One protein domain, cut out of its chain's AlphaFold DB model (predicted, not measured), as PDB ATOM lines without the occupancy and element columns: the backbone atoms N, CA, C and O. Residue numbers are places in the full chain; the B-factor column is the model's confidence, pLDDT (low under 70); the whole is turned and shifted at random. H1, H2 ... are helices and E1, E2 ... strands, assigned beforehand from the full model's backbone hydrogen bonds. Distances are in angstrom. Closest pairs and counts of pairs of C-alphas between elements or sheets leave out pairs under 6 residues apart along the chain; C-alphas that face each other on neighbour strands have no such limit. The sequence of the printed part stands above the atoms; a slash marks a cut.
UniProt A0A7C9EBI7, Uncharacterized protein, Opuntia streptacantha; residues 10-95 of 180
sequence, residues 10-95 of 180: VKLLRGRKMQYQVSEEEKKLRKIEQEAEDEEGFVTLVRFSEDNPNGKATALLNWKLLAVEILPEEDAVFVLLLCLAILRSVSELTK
ATOM      1  N   VAL A  10     -28.073  62.143   1.639       87.00
ATOM      2  CA  VAL A  10     -28.349  60.757   2.034       87.00
ATOM      3  C   VAL A  10     -29.418  60.187   1.116       87.00
ATOM      4  O   VAL A  10     -30.421  60.849   0.845       87.00
ATOM      5  N   LYS A  11     -29.221  58.959   0.631       88.69
ATOM      6  CA  LYS A  11     -30.205  58.238  -0.182       88.69
ATOM      7  C   LYS A  11     -30.551  56.901   0.452       88.69
ATOM      8  O   LYS A  11     -29.680  56.199   0.961       88.69
ATOM      9  N   LEU A  12     -31.829  56.552   0.362       88.88
ATOM     10  CA  LEU A  12     -32.335  55.219   0.662       88.88
ATOM     11  C   LEU A  12     -32.507  54.473  -0.647       88.88
ATOM     12  O   LEU A  12     -33.241  54.917  -1.529       88.88
ATOM     13  N   LEU A  13     -31.808  53.356  -0.774       86.00
ATOM     14  CA  LEU A  13     -31.865  52.498  -1.947       86.00
ATOM     15  C   LEU A  13     -32.409  51.133  -1.541       86.00
ATOM     16  O   LEU A  13     -32.276  50.724  -0.386       86.00
ATOM     17  N   ARG A  14     -33.003  50.407  -2.492       82.69
ATOM     18  CA  ARG A  14     -33.364  49.002  -2.279       82.69
ATOM     19  C   ARG A  14     -32.101  48.238  -1.877       82.69
ATOM     20  O   ARG A  14     -31.107  48.268  -2.603       82.69
ATOM     21  N   GLY A  15     -32.130  47.621  -0.702       64.88
ATOM     22  CA  GLY A  15     -30.999  46.866  -0.184       64.88
ATOM     23  C   GLY A  15     -30.912  45.503  -0.856       64.88
ATOM     24  O   GLY A  15     -31.935  44.888  -1.146       64.88
ATOM     25  N   ARG A  16     -29.688  45.027  -1.088       64.56
ATOM     26  CA  ARG A  16     -29.429  43.645  -1.509       64.56
ATOM     27  C   ARG A  16     -28.978  42.843  -0.299       64.56
ATOM     28  O   ARG A  16     -28.162  43.324   0.489       64.56
ATOM     29  N   LYS A  17     -29.484  41.620  -0.152       57.06
ATOM     30  CA  LYS A  17     -29.020  40.684   0.878       57.06
ATOM     31  C   LYS A  17     -27.542  40.365   0.622       57.06
ATOM     32  O   LYS A  17     -27.223  39.593  -0.281       57.06
ATOM     33  N   MET A  18     -26.628  40.940   1.404       53.41
ATOM     34  CA  MET A  18     -25.235  40.489   1.415       53.41
ATOM     35  C   MET A  18     -25.224  39.091   2.041       53.41
ATOM     36  O   MET A  18     -25.678  38.891   3.166       53.41
ATOM     37  N   GLN A  19     -24.824  38.094   1.253       45.31
ATOM     38  CA  GLN A  19     -24.893  36.678   1.603       45.31
ATOM     39  C   GLN A  19     -24.043  36.386   2.855       45.31
ATOM     40  O   GLN A  19     -22.847  36.132   2.742       45.31
ATOM     41  N   TYR A  20     -24.651  36.344   4.046       42.47
ATOM     42  CA  TYR A  20     -24.157  35.456   5.103       42.47
ATOM     43  C   TYR A  20     -24.178  34.042   4.508       42.47
ATOM     44  O   TYR A  20     -25.226  33.622   4.023       42.47
ATOM     45  N   GLN A  21     -23.011  33.391   4.434       37.38
ATOM     46  CA  GLN A  21     -22.745  32.139   3.706       37.38
ATOM     47  C   GLN A  21     -23.964  31.212   3.597       37.38
ATOM     48  O   GLN A  21     -24.356  30.549   4.552       37.38
ATOM     49  N   VAL A  22     -24.525  31.143   2.392       44.28
ATOM     50  CA  VAL A  22     -25.500  30.127   1.995       44.28
ATOM     51  C   VAL A  22     -24.739  29.083   1.183       44.28
ATOM     52  O   VAL A  22     -23.983  29.462   0.280       44.28
ATOM     53  N   SER A  23     -24.887  27.797   1.519       47.50
ATOM     54  CA  SER A  23     -24.170  26.719   0.829       47.50
ATOM     55  C   SER A  23     -24.502  26.718  -0.670       47.50
ATOM     56  O   SER A  23     -25.597  27.100  -1.095       47.50
ATOM     57  N   GLU A  24     -23.545  26.292  -1.497       51.97
ATOM     58  CA  GLU A  24     -23.686  26.251  -2.962       51.97
ATOM     59  C   GLU A  24     -24.859  25.371  -3.438       51.97
ATOM     60  O   GLU A  24     -25.333  25.506  -4.569       51.97
ATOM     61  N   GLU A  25     -25.365  24.498  -2.569       56.84
ATOM     62  CA  GLU A  25     -26.491  23.603  -2.831       56.84
ATOM     63  C   GLU A  25     -27.833  24.352  -2.770       56.84
ATOM     64  O   GLU A  25     -28.693  24.149  -3.629       56.84
ATOM     65  N   GLU A  26     -27.987  25.306  -1.847       52.06
ATOM     66  CA  GLU A  26     -29.201  26.127  -1.728       52.06
ATOM     67  C   GLU A  26     -29.291  27.210  -2.821       52.06
ATOM     68  O   GLU A  26     -30.388  27.608  -3.221       52.06
ATOM     69  N   LYS A  27     -28.149  27.639  -3.382       53.09
ATOM     70  CA  LYS A  27     -28.080  28.618  -4.487       53.09
ATOM     71  C   LYS A  27     -28.644  28.098  -5.810       53.09
ATOM     72  O   LYS A  27     -29.078  28.895  -6.640       53.09
ATOM     73  N   LYS A  28     -28.631  26.779  -6.039       54.69
ATOM     74  CA  LYS A  28     -29.147  26.185  -7.285       54.69
ATOM     75  C   LYS A  28     -30.671  26.061  -7.306       54.69
ATOM     76  O   LYS A  28     -31.238  26.120  -8.390       54.69
ATOM     77  N   LEU A  29     -31.325  25.945  -6.146       55.31
ATOM     78  CA  LEU A  29     -32.788  25.830  -6.065       55.31
ATOM     79  C   LEU A  29     -33.526  27.177  -6.182       55.31
ATOM     80  O   LEU A  29     -34.655  27.196  -6.653       55.31
ATOM     81  N   ARG A  30     -32.907  28.301  -5.789       52.56
ATOM     82  CA  ARG A  30     -33.583  29.617  -5.671       52.56
ATOM     83  C   ARG A  30     -33.470  30.536  -6.899       52.56
ATOM     84  O   ARG A  30     -33.978  31.652  -6.890       52.56
ATOM     85  N   LYS A  31     -32.763  30.106  -7.946       50.38
ATOM     86  CA  LYS A  31     -32.088  31.012  -8.896       50.38
ATOM     87  C   LYS A  31     -32.950  31.661  -9.991       50.38
ATOM     88  O   LYS A  31     -32.381  32.332 -10.840       50.38
ATOM     89  N   ILE A  32     -34.266  31.441 -10.058       49.97
ATOM     90  CA  ILE A  32     -35.061  31.951 -11.201       49.97
ATOM     91  C   ILE A  32     -36.299  32.761 -10.787       49.97
ATOM     92  O   ILE A  32     -36.654  33.690 -11.503       49.97
ATOM     93  N   GLU A  33     -36.899  32.518  -9.619       43.47
ATOM     94  CA  GLU A  33     -38.126  33.236  -9.210       43.47
ATOM     95  C   GLU A  33     -38.008  33.979  -7.865       43.47
ATOM     96  O   GLU A  33     -38.836  34.833  -7.566       43.47
ATOM     97  N   GLN A  34     -36.954  33.737  -7.074       47.28
ATOM     98  CA  GLN A  34     -36.919  34.134  -5.658       47.28
ATOM     99  C   GLN A  34     -36.006  35.330  -5.332       47.28
ATOM    100  O   GLN A  34     -36.086  35.879  -4.236       47.28
ATOM    101  N   GLU A  35     -35.172  35.790  -6.273       48.81
ATOM    102  CA  GLU A  35     -34.268  36.935  -6.051       48.81
ATOM    103  C   GLU A  35     -35.022  38.261  -5.813       48.81
ATOM    104  O   GLU A  35     -34.516  39.139  -5.121       48.81
ATOM    105  N   ALA A  36     -36.252  38.404  -6.319       48.62
ATOM    106  CA  ALA A  36     -37.064  39.602  -6.099       48.62
ATOM    107  C   ALA A  36     -37.828  39.589  -4.760       48.62
ATOM    108  O   ALA A  36     -38.053  40.659  -4.192       48.62
ATOM    109  N   GLU A  37     -38.208  38.408  -4.264       51.03
ATOM    110  CA  GLU A  37     -39.000  38.224  -3.039       51.03
ATOM    111  C   GLU A  37     -38.102  38.197  -1.785       51.03
ATOM    112  O   GLU A  37     -38.417  38.841  -0.785       51.03
ATOM    113  N   ASP A  38     -36.918  37.569  -1.862       54.50
ATOM    114  CA  ASP A  38     -35.939  37.510  -0.757       54.50
ATOM    115  C   ASP A  38     -35.293  38.885  -0.439       54.50
ATOM    116  O   ASP A  38     -34.740  39.077   0.648       54.50
ATOM    117  N   GLU A  39     -35.359  39.856  -1.360       65.56
ATOM    118  CA  GLU A  39     -34.903  41.245  -1.151       65.56
ATOM    119  C   GLU A  39     -36.013  42.176  -0.637       65.56
ATOM    120  O   GLU A  39     -35.760  43.340  -0.302       65.56
ATOM    121  N   GLU A  40     -37.259  41.701  -0.575       71.19
ATOM    122  CA  GLU A  40     -38.375  42.519  -0.125       71.19
ATOM    123  C   GLU A  40     -38.329  42.703   1.395       71.19
ATOM    124  O   GLU A  40     -38.679  41.815   2.173       71.19
ATOM    125  N   GLY A  41     -37.902  43.885   1.829       78.25
ATOM    126  CA  GLY A  41     -37.646  44.167   3.242       78.25
ATOM    127  C   GLY A  41     -36.304  44.841   3.482       78.25
ATOM    128  O   GLY A  41     -36.110  45.441   4.537       78.25
ATOM    129  N   PHE A  42     -35.386  44.766   2.517       87.25
ATOM    130  CA  PHE A  42     -34.050  45.329   2.656       87.25
ATOM    131  C   PHE A  42     -33.955  46.748   2.093       87.25
ATOM    132  O   PHE A  42     -34.400  47.034   0.980       87.25
ATOM    133  N   VAL A  43     -33.332  47.643   2.856       89.56
ATOM    134  CA  VAL A  43     -33.039  49.030   2.469       89.56
ATOM    135  C   VAL A  43     -31.604  49.356   2.862       89.56
ATOM    136  O   VAL A  43     -31.177  49.033   3.964       89.56
ATOM    137  N   THR A  44     -30.857  50.003   1.974       90.44
ATOM    138  CA  THR A  44     -29.493  50.473   2.241       90.44
ATOM    139  C   THR A  44     -29.477  51.992   2.354       90.44
ATOM    140  O   THR A  44     -30.002  52.694   1.487       90.44
ATOM    141  N   LEU A  45     -28.842  52.490   3.413       90.25
ATOM    142  CA  LEU A  45     -28.534  53.899   3.619       90.25
ATOM    143  C   LEU A  45     -27.196  54.220   2.948       90.25
ATOM    144  O   LEU A  45     -26.178  53.594   3.259       90.25
ATOM    145  N   VAL A  46     -27.197  55.185   2.030       89.69
ATOM    146  CA  VAL A  46     -25.999  55.630   1.308       89.69
ATOM    147  C   VAL A  46     -25.769  57.114   1.554       89.69
ATOM    148  O   VAL A  46     -26.636  57.932   1.239       89.69
ATOM    149  N   ARG A  47     -24.596  57.467   2.085       87.88
ATOM    150  CA  ARG A  47     -24.168  58.857   2.289       87.88
ATOM    151  C   ARG A  47     -23.237  59.316   1.183       87.88
ATOM    152  O   ARG A  47     -22.274  58.628   0.858       87.88
ATOM    153  N   PHE A  48     -23.502  60.495   0.648       86.56
ATOM    154  CA  PHE A  48     -22.653  61.184  -0.311       86.56
ATOM    155  C   PHE A  48     -21.942  62.316   0.417       86.56
ATOM    156  O   PHE A  48     -22.547  62.999   1.237       86.56
ATOM    157  N   SER A  49     -20.654  62.471   0.147       86.44
ATOM    158  CA  SER A  49     -19.787  63.502   0.730       86.44
ATOM    159  C   SER A  49     -18.682  63.814  -0.273       86.44
ATOM    160  O   SER A  49     -18.499  63.038  -1.214       86.44
ATOM    161  N   GLU A  50     -17.918  64.884  -0.065       86.75
ATOM    162  CA  GLU A  50     -16.746  65.196  -0.897       86.75
ATOM    163  C   GLU A  50     -15.757  64.017  -0.965       86.75
ATOM    164  O   GLU A  50     -15.277  63.676  -2.044       86.75
ATOM    165  N   ASP A  51     -15.547  63.322   0.159       83.88
ATOM    166  CA  ASP A  51     -14.696  62.125   0.243       83.88
ATOM    167  C   ASP A  51     -15.316  60.890  -0.434       83.88
ATOM    168  O   ASP A  51     -14.614  59.955  -0.820       83.88
ATOM    169  N   ASN A  52     -16.647  60.855  -0.568       83.00
ATOM    170  CA  ASN A  52     -17.400  59.732  -1.132       83.00
ATOM    171  C   ASN A  52     -18.411  60.232  -2.182       83.00
ATOM    172  O   ASN A  52     -19.625  60.130  -1.960       83.00
ATOM    173  N   PRO A  53     -17.948  60.748  -3.337       82.75
ATOM    174  CA  PRO A  53     -18.827  61.343  -4.348       82.75
ATOM    175  C   PRO A  53     -19.727  60.301  -5.028       82.75
ATOM    176  O   PRO A  53     -20.825  60.617  -5.479       82.75
ATOM    177  N   ASN A  54     -19.300  59.034  -5.046       81.00
ATOM    178  CA  ASN A  54     -20.089  57.906  -5.553       81.00
ATOM    179  C   ASN A  54     -21.028  57.295  -4.496       81.00
ATOM    180  O   ASN A  54     -21.763  56.356  -4.800       81.00
ATOM    181  N   GLY A  55     -21.022  57.832  -3.273       84.38
ATOM    182  CA  GLY A  55     -21.796  57.331  -2.148       84.38
ATOM    183  C   GLY A  55     -21.099  56.193  -1.396       84.38
ATOM    184  O   GLY A  55     -20.517  55.286  -1.989       84.38
ATOM    185  N   LYS A  56     -21.186  56.229  -0.067       87.19
ATOM    186  CA  LYS A  56     -20.743  55.173   0.848       87.19
ATOM    187  C   LYS A  56     -21.975  54.530   1.473       87.19
ATOM    188  O   LYS A  56     -22.797  55.230   2.058       87.19
ATOM    189  N   ALA A  57     -22.111  53.212   1.343       89.25
ATOM    190  CA  ALA A  57     -23.126  52.467   2.080       89.25
ATOM    191  C   ALA A  57     -22.721  52.411   3.555       89.25
ATOM    192  O   ALA A  57     -21.628  51.948   3.880       89.25
ATOM    193  N   THR A  58     -23.582  52.916   4.430       89.94
ATOM    194  CA  THR A  58     -23.272  53.073   5.855       89.94
ATOM    195  C   THR A  58     -24.225  52.319   6.769       89.94
ATOM    196  O   THR A  58     -23.866  52.030   7.909       89.94
ATOM    197  N   ALA A  59     -25.402  51.938   6.270       90.44
ATOM    198  CA  ALA A  59     -26.301  51.033   6.969       90.44
ATOM    199  C   ALA A  59     -27.074  50.127   6.005       90.44
ATOM    200  O   ALA A  59     -27.428  50.530   4.894       90.44
ATOM    201  N   LEU A  60     -27.392  48.921   6.463       89.06
ATOM    202  CA  LEU A  60     -28.326  47.989   5.840       89.06
ATOM    203  C   LEU A  60     -29.426  47.666   6.851       89.06
ATOM    204  O   LEU A  60     -29.149  47.244   7.970       89.06
ATOM    205  N   LEU A  61     -30.678  47.857   6.455       88.88
ATOM    206  CA  LEU A  61     -31.849  47.613   7.286       88.88
ATOM    207  C   LEU A  61     -32.688  46.499   6.674       88.88
ATOM    208  O   LEU A  61     -32.953  46.522   5.475       88.88
ATOM    209  N   ASN A  62     -33.170  45.577   7.501       87.19
ATOM    210  CA  ASN A  62     -34.329  44.751   7.201       87.19
ATOM    211  C   ASN A  62     -35.520  45.293   8.000       87.19
ATOM    212  O   ASN A  62     -35.645  45.019   9.196       87.19
ATOM    213  N   TRP A  63     -36.392  46.066   7.351       86.31
ATOM    214  CA  TRP A  63     -37.507  46.732   8.033       86.31
ATOM    215  C   TRP A  63     -38.633  45.778   8.436       86.31
ATOM    216  O   TRP A  63     -39.360  46.083   9.377       86.31
ATOM    217  N   LYS A  64     -38.749  44.606   7.794       81.06
ATOM    218  CA  LYS A  64     -39.699  43.555   8.197       81.06
ATOM    219  C   LYS A  64     -39.268  42.880   9.506       81.06
ATOM    220  O   LYS A  64     -40.106  42.581  10.348       81.06
ATOM    221  N   LEU A  65     -37.964  42.651   9.683       78.50
ATOM    222  CA  LEU A  65     -37.392  41.948  10.842       78.50
ATOM    223  C   LEU A  65     -36.827  42.878  11.928       78.50
ATOM    224  O   LEU A  65     -36.362  42.382  12.952       78.50
ATOM    225  N   LEU A  66     -36.837  44.200  11.708       80.12
ATOM    226  CA  LEU A  66     -36.192  45.199  12.575       80.12
ATOM    227  C   LEU A  66     -34.713  44.883  12.866       80.12
ATOM    228  O   LEU A  66     -34.208  45.141  13.958       80.12
ATOM    229  N   ALA A  67     -34.014  44.319  11.881       82.38
ATOM    230  CA  ALA A  67     -32.589  44.025  11.967       82.38
ATOM    231  C   ALA A  67     -31.798  45.098  11.217       82.38
ATOM    232  O   ALA A  67     -32.153  45.455  10.093       82.38
ATOM    233  N   VAL A  68     -30.728  45.605  11.826       85.88
ATOM    234  CA  VAL A  68     -29.890  46.654  11.238       85.88
ATOM    235  C   VAL A  68     -28.417  46.293  11.363       85.88
ATOM    236  O   VAL A  68     -27.969  45.808  12.400       85.88
ATOM    237  N   GLU A  69     -27.671  46.548  10.300       87.19
ATOM    238  CA  GLU A  69     -26.215  46.539  10.271       87.19
ATOM    239  C   GLU A  69     -25.767  47.970   9.984       87.19
ATOM    240  O   GLU A  69     -26.237  48.580   9.023       87.19
ATOM    241  N   ILE A  70     -24.915  48.530  10.841       90.19
ATOM    242  CA  ILE A  70     -24.483  49.928  10.757       90.19
ATOM    243  C   ILE A  70     -22.971  50.023  10.894       90.19
ATOM    244  O   ILE A  70     -22.356  49.284  11.667       90.19
ATOM    245  N   LEU A  71     -22.378  50.956  10.159       86.50
ATOM    246  CA  LEU A  71     -21.009  51.382  10.399       86.50
ATOM    247  C   LEU A  71     -20.947  52.287  11.648       86.50
ATOM    248  O   LEU A  71     -21.944  52.933  11.979       86.50
ATOM    249  N   PRO A  72     -19.806  52.351  12.358       88.88
ATOM    250  CA  PRO A  72     -19.676  53.116  13.604       88.88
ATOM    251  C   PRO A  72     -19.897  54.629  13.447       88.88
ATOM    252  O   PRO A  72     -20.114  55.319  14.439       88.88
ATOM    253  N   GLU A  73     -19.828  55.154  12.225       87.12
ATOM    254  CA  GLU A  73     -20.091  56.559  11.915       87.12
ATOM    255  C   GLU A  73     -21.592  56.905  11.903       87.12
ATOM    256  O   GLU A  73     -21.939  58.085  11.924       87.12
ATOM    257  N   GLU A  74     -22.486  55.912  11.855       88.12
ATOM    258  CA  GLU A  74     -23.931  56.148  11.898       88.12
ATOM    259  C   GLU A  74     -24.464  56.265  13.325       88.12
ATOM    260  O   GLU A  74     -24.088  55.523  14.232       88.12
ATOM    261  N   ASP A  75     -25.445  57.150  13.498       91.31
ATOM    262  CA  ASP A  75     -26.243  57.194  14.717       91.31
ATOM    263  C   ASP A  75     -27.235  56.020  14.730       91.31
ATOM    264  O   ASP A  75     -28.203  55.970  13.963       91.31
ATOM    265  N   ALA A  76     -27.007  55.071  15.639       88.81
ATOM    266  CA  ALA A  76     -27.859  53.903  15.814       88.81
ATOM    267  C   ALA A  76     -29.326  54.271  16.099       88.81
ATOM    268  O   ALA A  76     -30.232  53.597  15.608       88.81
ATOM    269  N   VAL A  77     -29.583  55.344  16.858       91.25
ATOM    270  CA  VAL A  77     -30.948  55.784  17.184       91.25
ATOM    271  C   VAL A  77     -31.656  56.253  15.919       91.25
ATOM    272  O   VAL A  77     -32.799  55.867  15.675       91.25
ATOM    273  N   PHE A  78     -30.967  57.028  15.083       91.50
ATOM    274  CA  PHE A  78     -31.495  57.471  13.796       91.50
ATOM    275  C   PHE A  78     -31.852  56.288  12.885       91.50
ATOM    276  O   PHE A  78     -32.967  56.234  12.362       91.50
ATOM    277  N   VAL A  79     -30.951  55.311  12.733       90.31
ATOM    278  CA  VAL A  79     -31.180  54.137  11.869       90.31
ATOM    279  C   VAL A  79     -32.351  53.286  12.383       90.31
ATOM    280  O   VAL A  79     -33.179  52.835  11.590       90.31
ATOM    281  N   LEU A  80     -32.485  53.113  13.701       89.19
ATOM    282  CA  LEU A  80     -33.616  52.400  14.306       89.19
ATOM    283  C   LEU A  80     -34.949  53.136  14.106       89.19
ATOM    284  O   LEU A  80     -35.947  52.509  13.744       89.19
ATOM    285  N   LEU A  81     -34.975  54.457  14.304       92.94
ATOM    286  CA  LEU A  81     -36.165  55.279  14.065       92.94
ATOM    287  C   LEU A  81     -36.593  55.226  12.600       92.94
ATOM    288  O   LEU A  81     -37.781  55.086  12.314       92.94
ATOM    289  N   LEU A  82     -35.633  55.283  11.680       92.81
ATOM    290  CA  LEU A  82     -35.886  55.134  10.255       92.81
ATOM    291  C   LEU A  82     -36.484  53.756   9.933       92.81
ATOM    292  O   LEU A  82     -37.472  53.672   9.206       92.81
ATOM    293  N   CYS A  83     -35.934  52.685  10.507       90.12
ATOM    294  CA  CYS A  83     -36.447  51.324  10.345       90.12
ATOM    295  C   CYS A  83     -37.913  51.206  10.795       90.12
ATOM    296  O   CYS A  83     -38.747  50.653  10.076       90.12
ATOM    297  N   LEU A  84     -38.231  51.766  11.967       89.44
ATOM    298  CA  LEU A  84     -39.588  51.796  12.519       89.44
ATOM    299  C   LEU A  84     -40.534  52.663  11.688       89.44
ATOM    300  O   LEU A  84     -41.690  52.289  11.499       89.44
ATOM    301  N   ALA A  85     -40.059  53.803  11.186       92.06
ATOM    302  CA  ALA A  85     -40.843  54.678  10.325       92.06
ATOM    303  C   ALA A  85     -41.235  53.961   9.028       92.06
ATOM    304  O   ALA A  85     -42.411  53.962   8.677       92.06
ATOM    305  N   ILE A  86     -40.288  53.276   8.371       91.25
ATOM    306  CA  ILE A  86     -40.566  52.471   7.173       91.25
ATOM    307  C   ILE A  86     -41.594  51.388   7.498       91.25
ATOM    308  O   ILE A  86     -42.624  51.307   6.832       91.25
ATOM    309  N   LEU A  87     -41.351  50.592   8.541       87.88
ATOM    310  CA  LEU A  87     -42.256  49.514   8.923       87.88
ATOM    311  C   LEU A  87     -43.674  50.031   9.198       87.88
ATOM    312  O   LEU A  87     -44.642  49.460   8.694       87.88
ATOM    313  N   ARG A  88     -43.804  51.120   9.962       86.12
ATOM    314  CA  ARG A  88     -45.097  51.737  10.270       86.12
ATOM    315  C   ARG A  88     -45.790  52.243   9.010       86.12
ATOM    316  O   ARG A  88     -46.957  51.924   8.816       86.12
ATOM    317  N   SER A  89     -45.092  52.994   8.160       89.06
ATOM    318  CA  SER A  89     -45.664  53.555   6.932       89.06
ATOM    319  C   SER A  89     -46.113  52.474   5.956       89.06
ATOM    320  O   SER A  89     -47.197  52.581   5.387       89.06
ATOM    321  N   VAL A  90     -45.319  51.413   5.778       87.75
ATOM    322  CA  VAL A  90     -45.710  50.296   4.908       87.75
ATOM    323  C   VAL A  90     -46.896  49.548   5.512       87.75
ATOM    324  O   VAL A  90     -47.855  49.295   4.795       87.75
ATOM    325  N   SER A  91     -46.883  49.273   6.820       83.94
ATOM    326  CA  SER A  91     -48.006  48.613   7.504       83.94
ATOM    327  C   SER A  91     -49.303  49.419   7.378       83.94
ATOM    328  O   SER A  91     -50.374  48.870   7.133       83.94
ATOM    329  N   GLU A  92     -49.223  50.745   7.499       84.19
ATOM    330  CA  GLU A  92     -50.369  51.639   7.325       84.19
ATOM    331  C   GLU A  92     -50.894  51.643   5.882       84.19
ATOM    332  O   GLU A  92     -52.112  51.663   5.679       84.19
ATOM    333  N   LEU A  93     -49.992  51.594   4.896       86.81
ATOM    334  CA  LEU A  93     -50.330  51.554   3.474       86.81
ATOM    335  C   LEU A  93     -50.978  50.222   3.076       86.81
ATOM    336  O   LEU A  93     -51.980  50.223   2.363       86.81
ATOM    337  N   THR A  94     -50.430  49.097   3.540       83.75
ATOM    338  CA  THR A  94     -50.939  47.750   3.233       83.75
ATOM    339  C   THR A  94     -52.122  47.351   4.108       83.75
ATOM    340  O   THR A  94     -52.820  46.395   3.786       83.75
ATOM    341  N   LYS A  95     -52.377  48.089   5.196       81.00
ATOM    342  CA  LYS A  95     -53.350  47.742   6.244       81.00
ATOM    343  C   LYS A  95     -53.067  46.371   6.885       81.00
ATOM    344  O   LYS A  95     -53.978  45.713   7.390       81.00
TER     345      LYS A  95
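What this domain is: This is residues 10 to 95 of the 180 residues of an uncharacterized protein of Opuntia streptacantha (UniProt A0A7C9EBI7). A strongly twisted sheet of four strands has one long helix, H2, across one face, over E3 and E4, with the end of H2 running on past the sheet; the other face is bare. From the sheet a long loop reaches away, and its residues 19 to 29, of which 24 to 29 belong to the short helix H1, stick out free. The printed part has 86 residues, with two named helices and four named strands in the order E1, H1, E2, E3, E4, H2; the sheet's order is E1, E2, E3, E4, all antiparallel, and the class is mixed, helices and strands. The whole is only just loose, close to compact, with a radius of gyration of the C-alphas of 14.8 A, and it is flat, spanning 41 by 38 by 19 A.

Where its parts are: Find C-alpha 10 at (-28.349, 60.757, 2.034), where E1 begins; it runs over residues 10 to 14, 13.5 A. Next look for H1 at residues 24 to 29, with C-alpha 24 at (-23.686, 26.251, -2.962). E2 follows at residues 42 to 49, 23.2 A long, and E3 at residues 52 to 62, 24.1 A long. E4 is residues 67 to 70. H2 runs from residue 76 to residue 94, 27.0 A, and ends at C-alpha 94 at (-50.939, 47.750, 3.233).

How they stand to each other: Start at edge strand E1, antiparallel to E2 at 151 degrees, where N 11 and O 46 are 2.8 A apart, within hydrogen-bond range. E2, E3 and E4 form a meander, each strand the antiparallel neighbour of the one before. In the hairpin E2 and E3, at 154 degrees, look at N 45 and O 59, 2.8 A apart; in the hairpin E3 and E4, also at 154 degrees, N 60 and O 69 are 2.8 A apart. H2 is on the sheet at a height of 9.3 A, making two layers, a sheet with a helix on one face. It lies over E3 and only just over E4, on which 3 of its 19 C-alphas fall, and runs across the strands, at 64 degrees to E3 on the local plane. The closest C-alphas of E3 and H2 are those of Leu 61 and Cys 83, 6.7 A apart. H1 is not on the sheet, and H1 and H2 are apart. Every O i to N i+4 pair of H2 is within hydrogen-bond range; in H1 0 of 2 are, and 1 of 3 O i to N i+3 pairs is.

The domain as a whole: The C-alphas farthest apart, those of Leu 29 and Glu 50, are 42.8 A apart. The printed part has no cut. The link from H1 to E2, residues 30 to 41, is long. Look for low confidence at residues 15 to 39, where pLDDT is under 70; the mean of the printed part is 76.6.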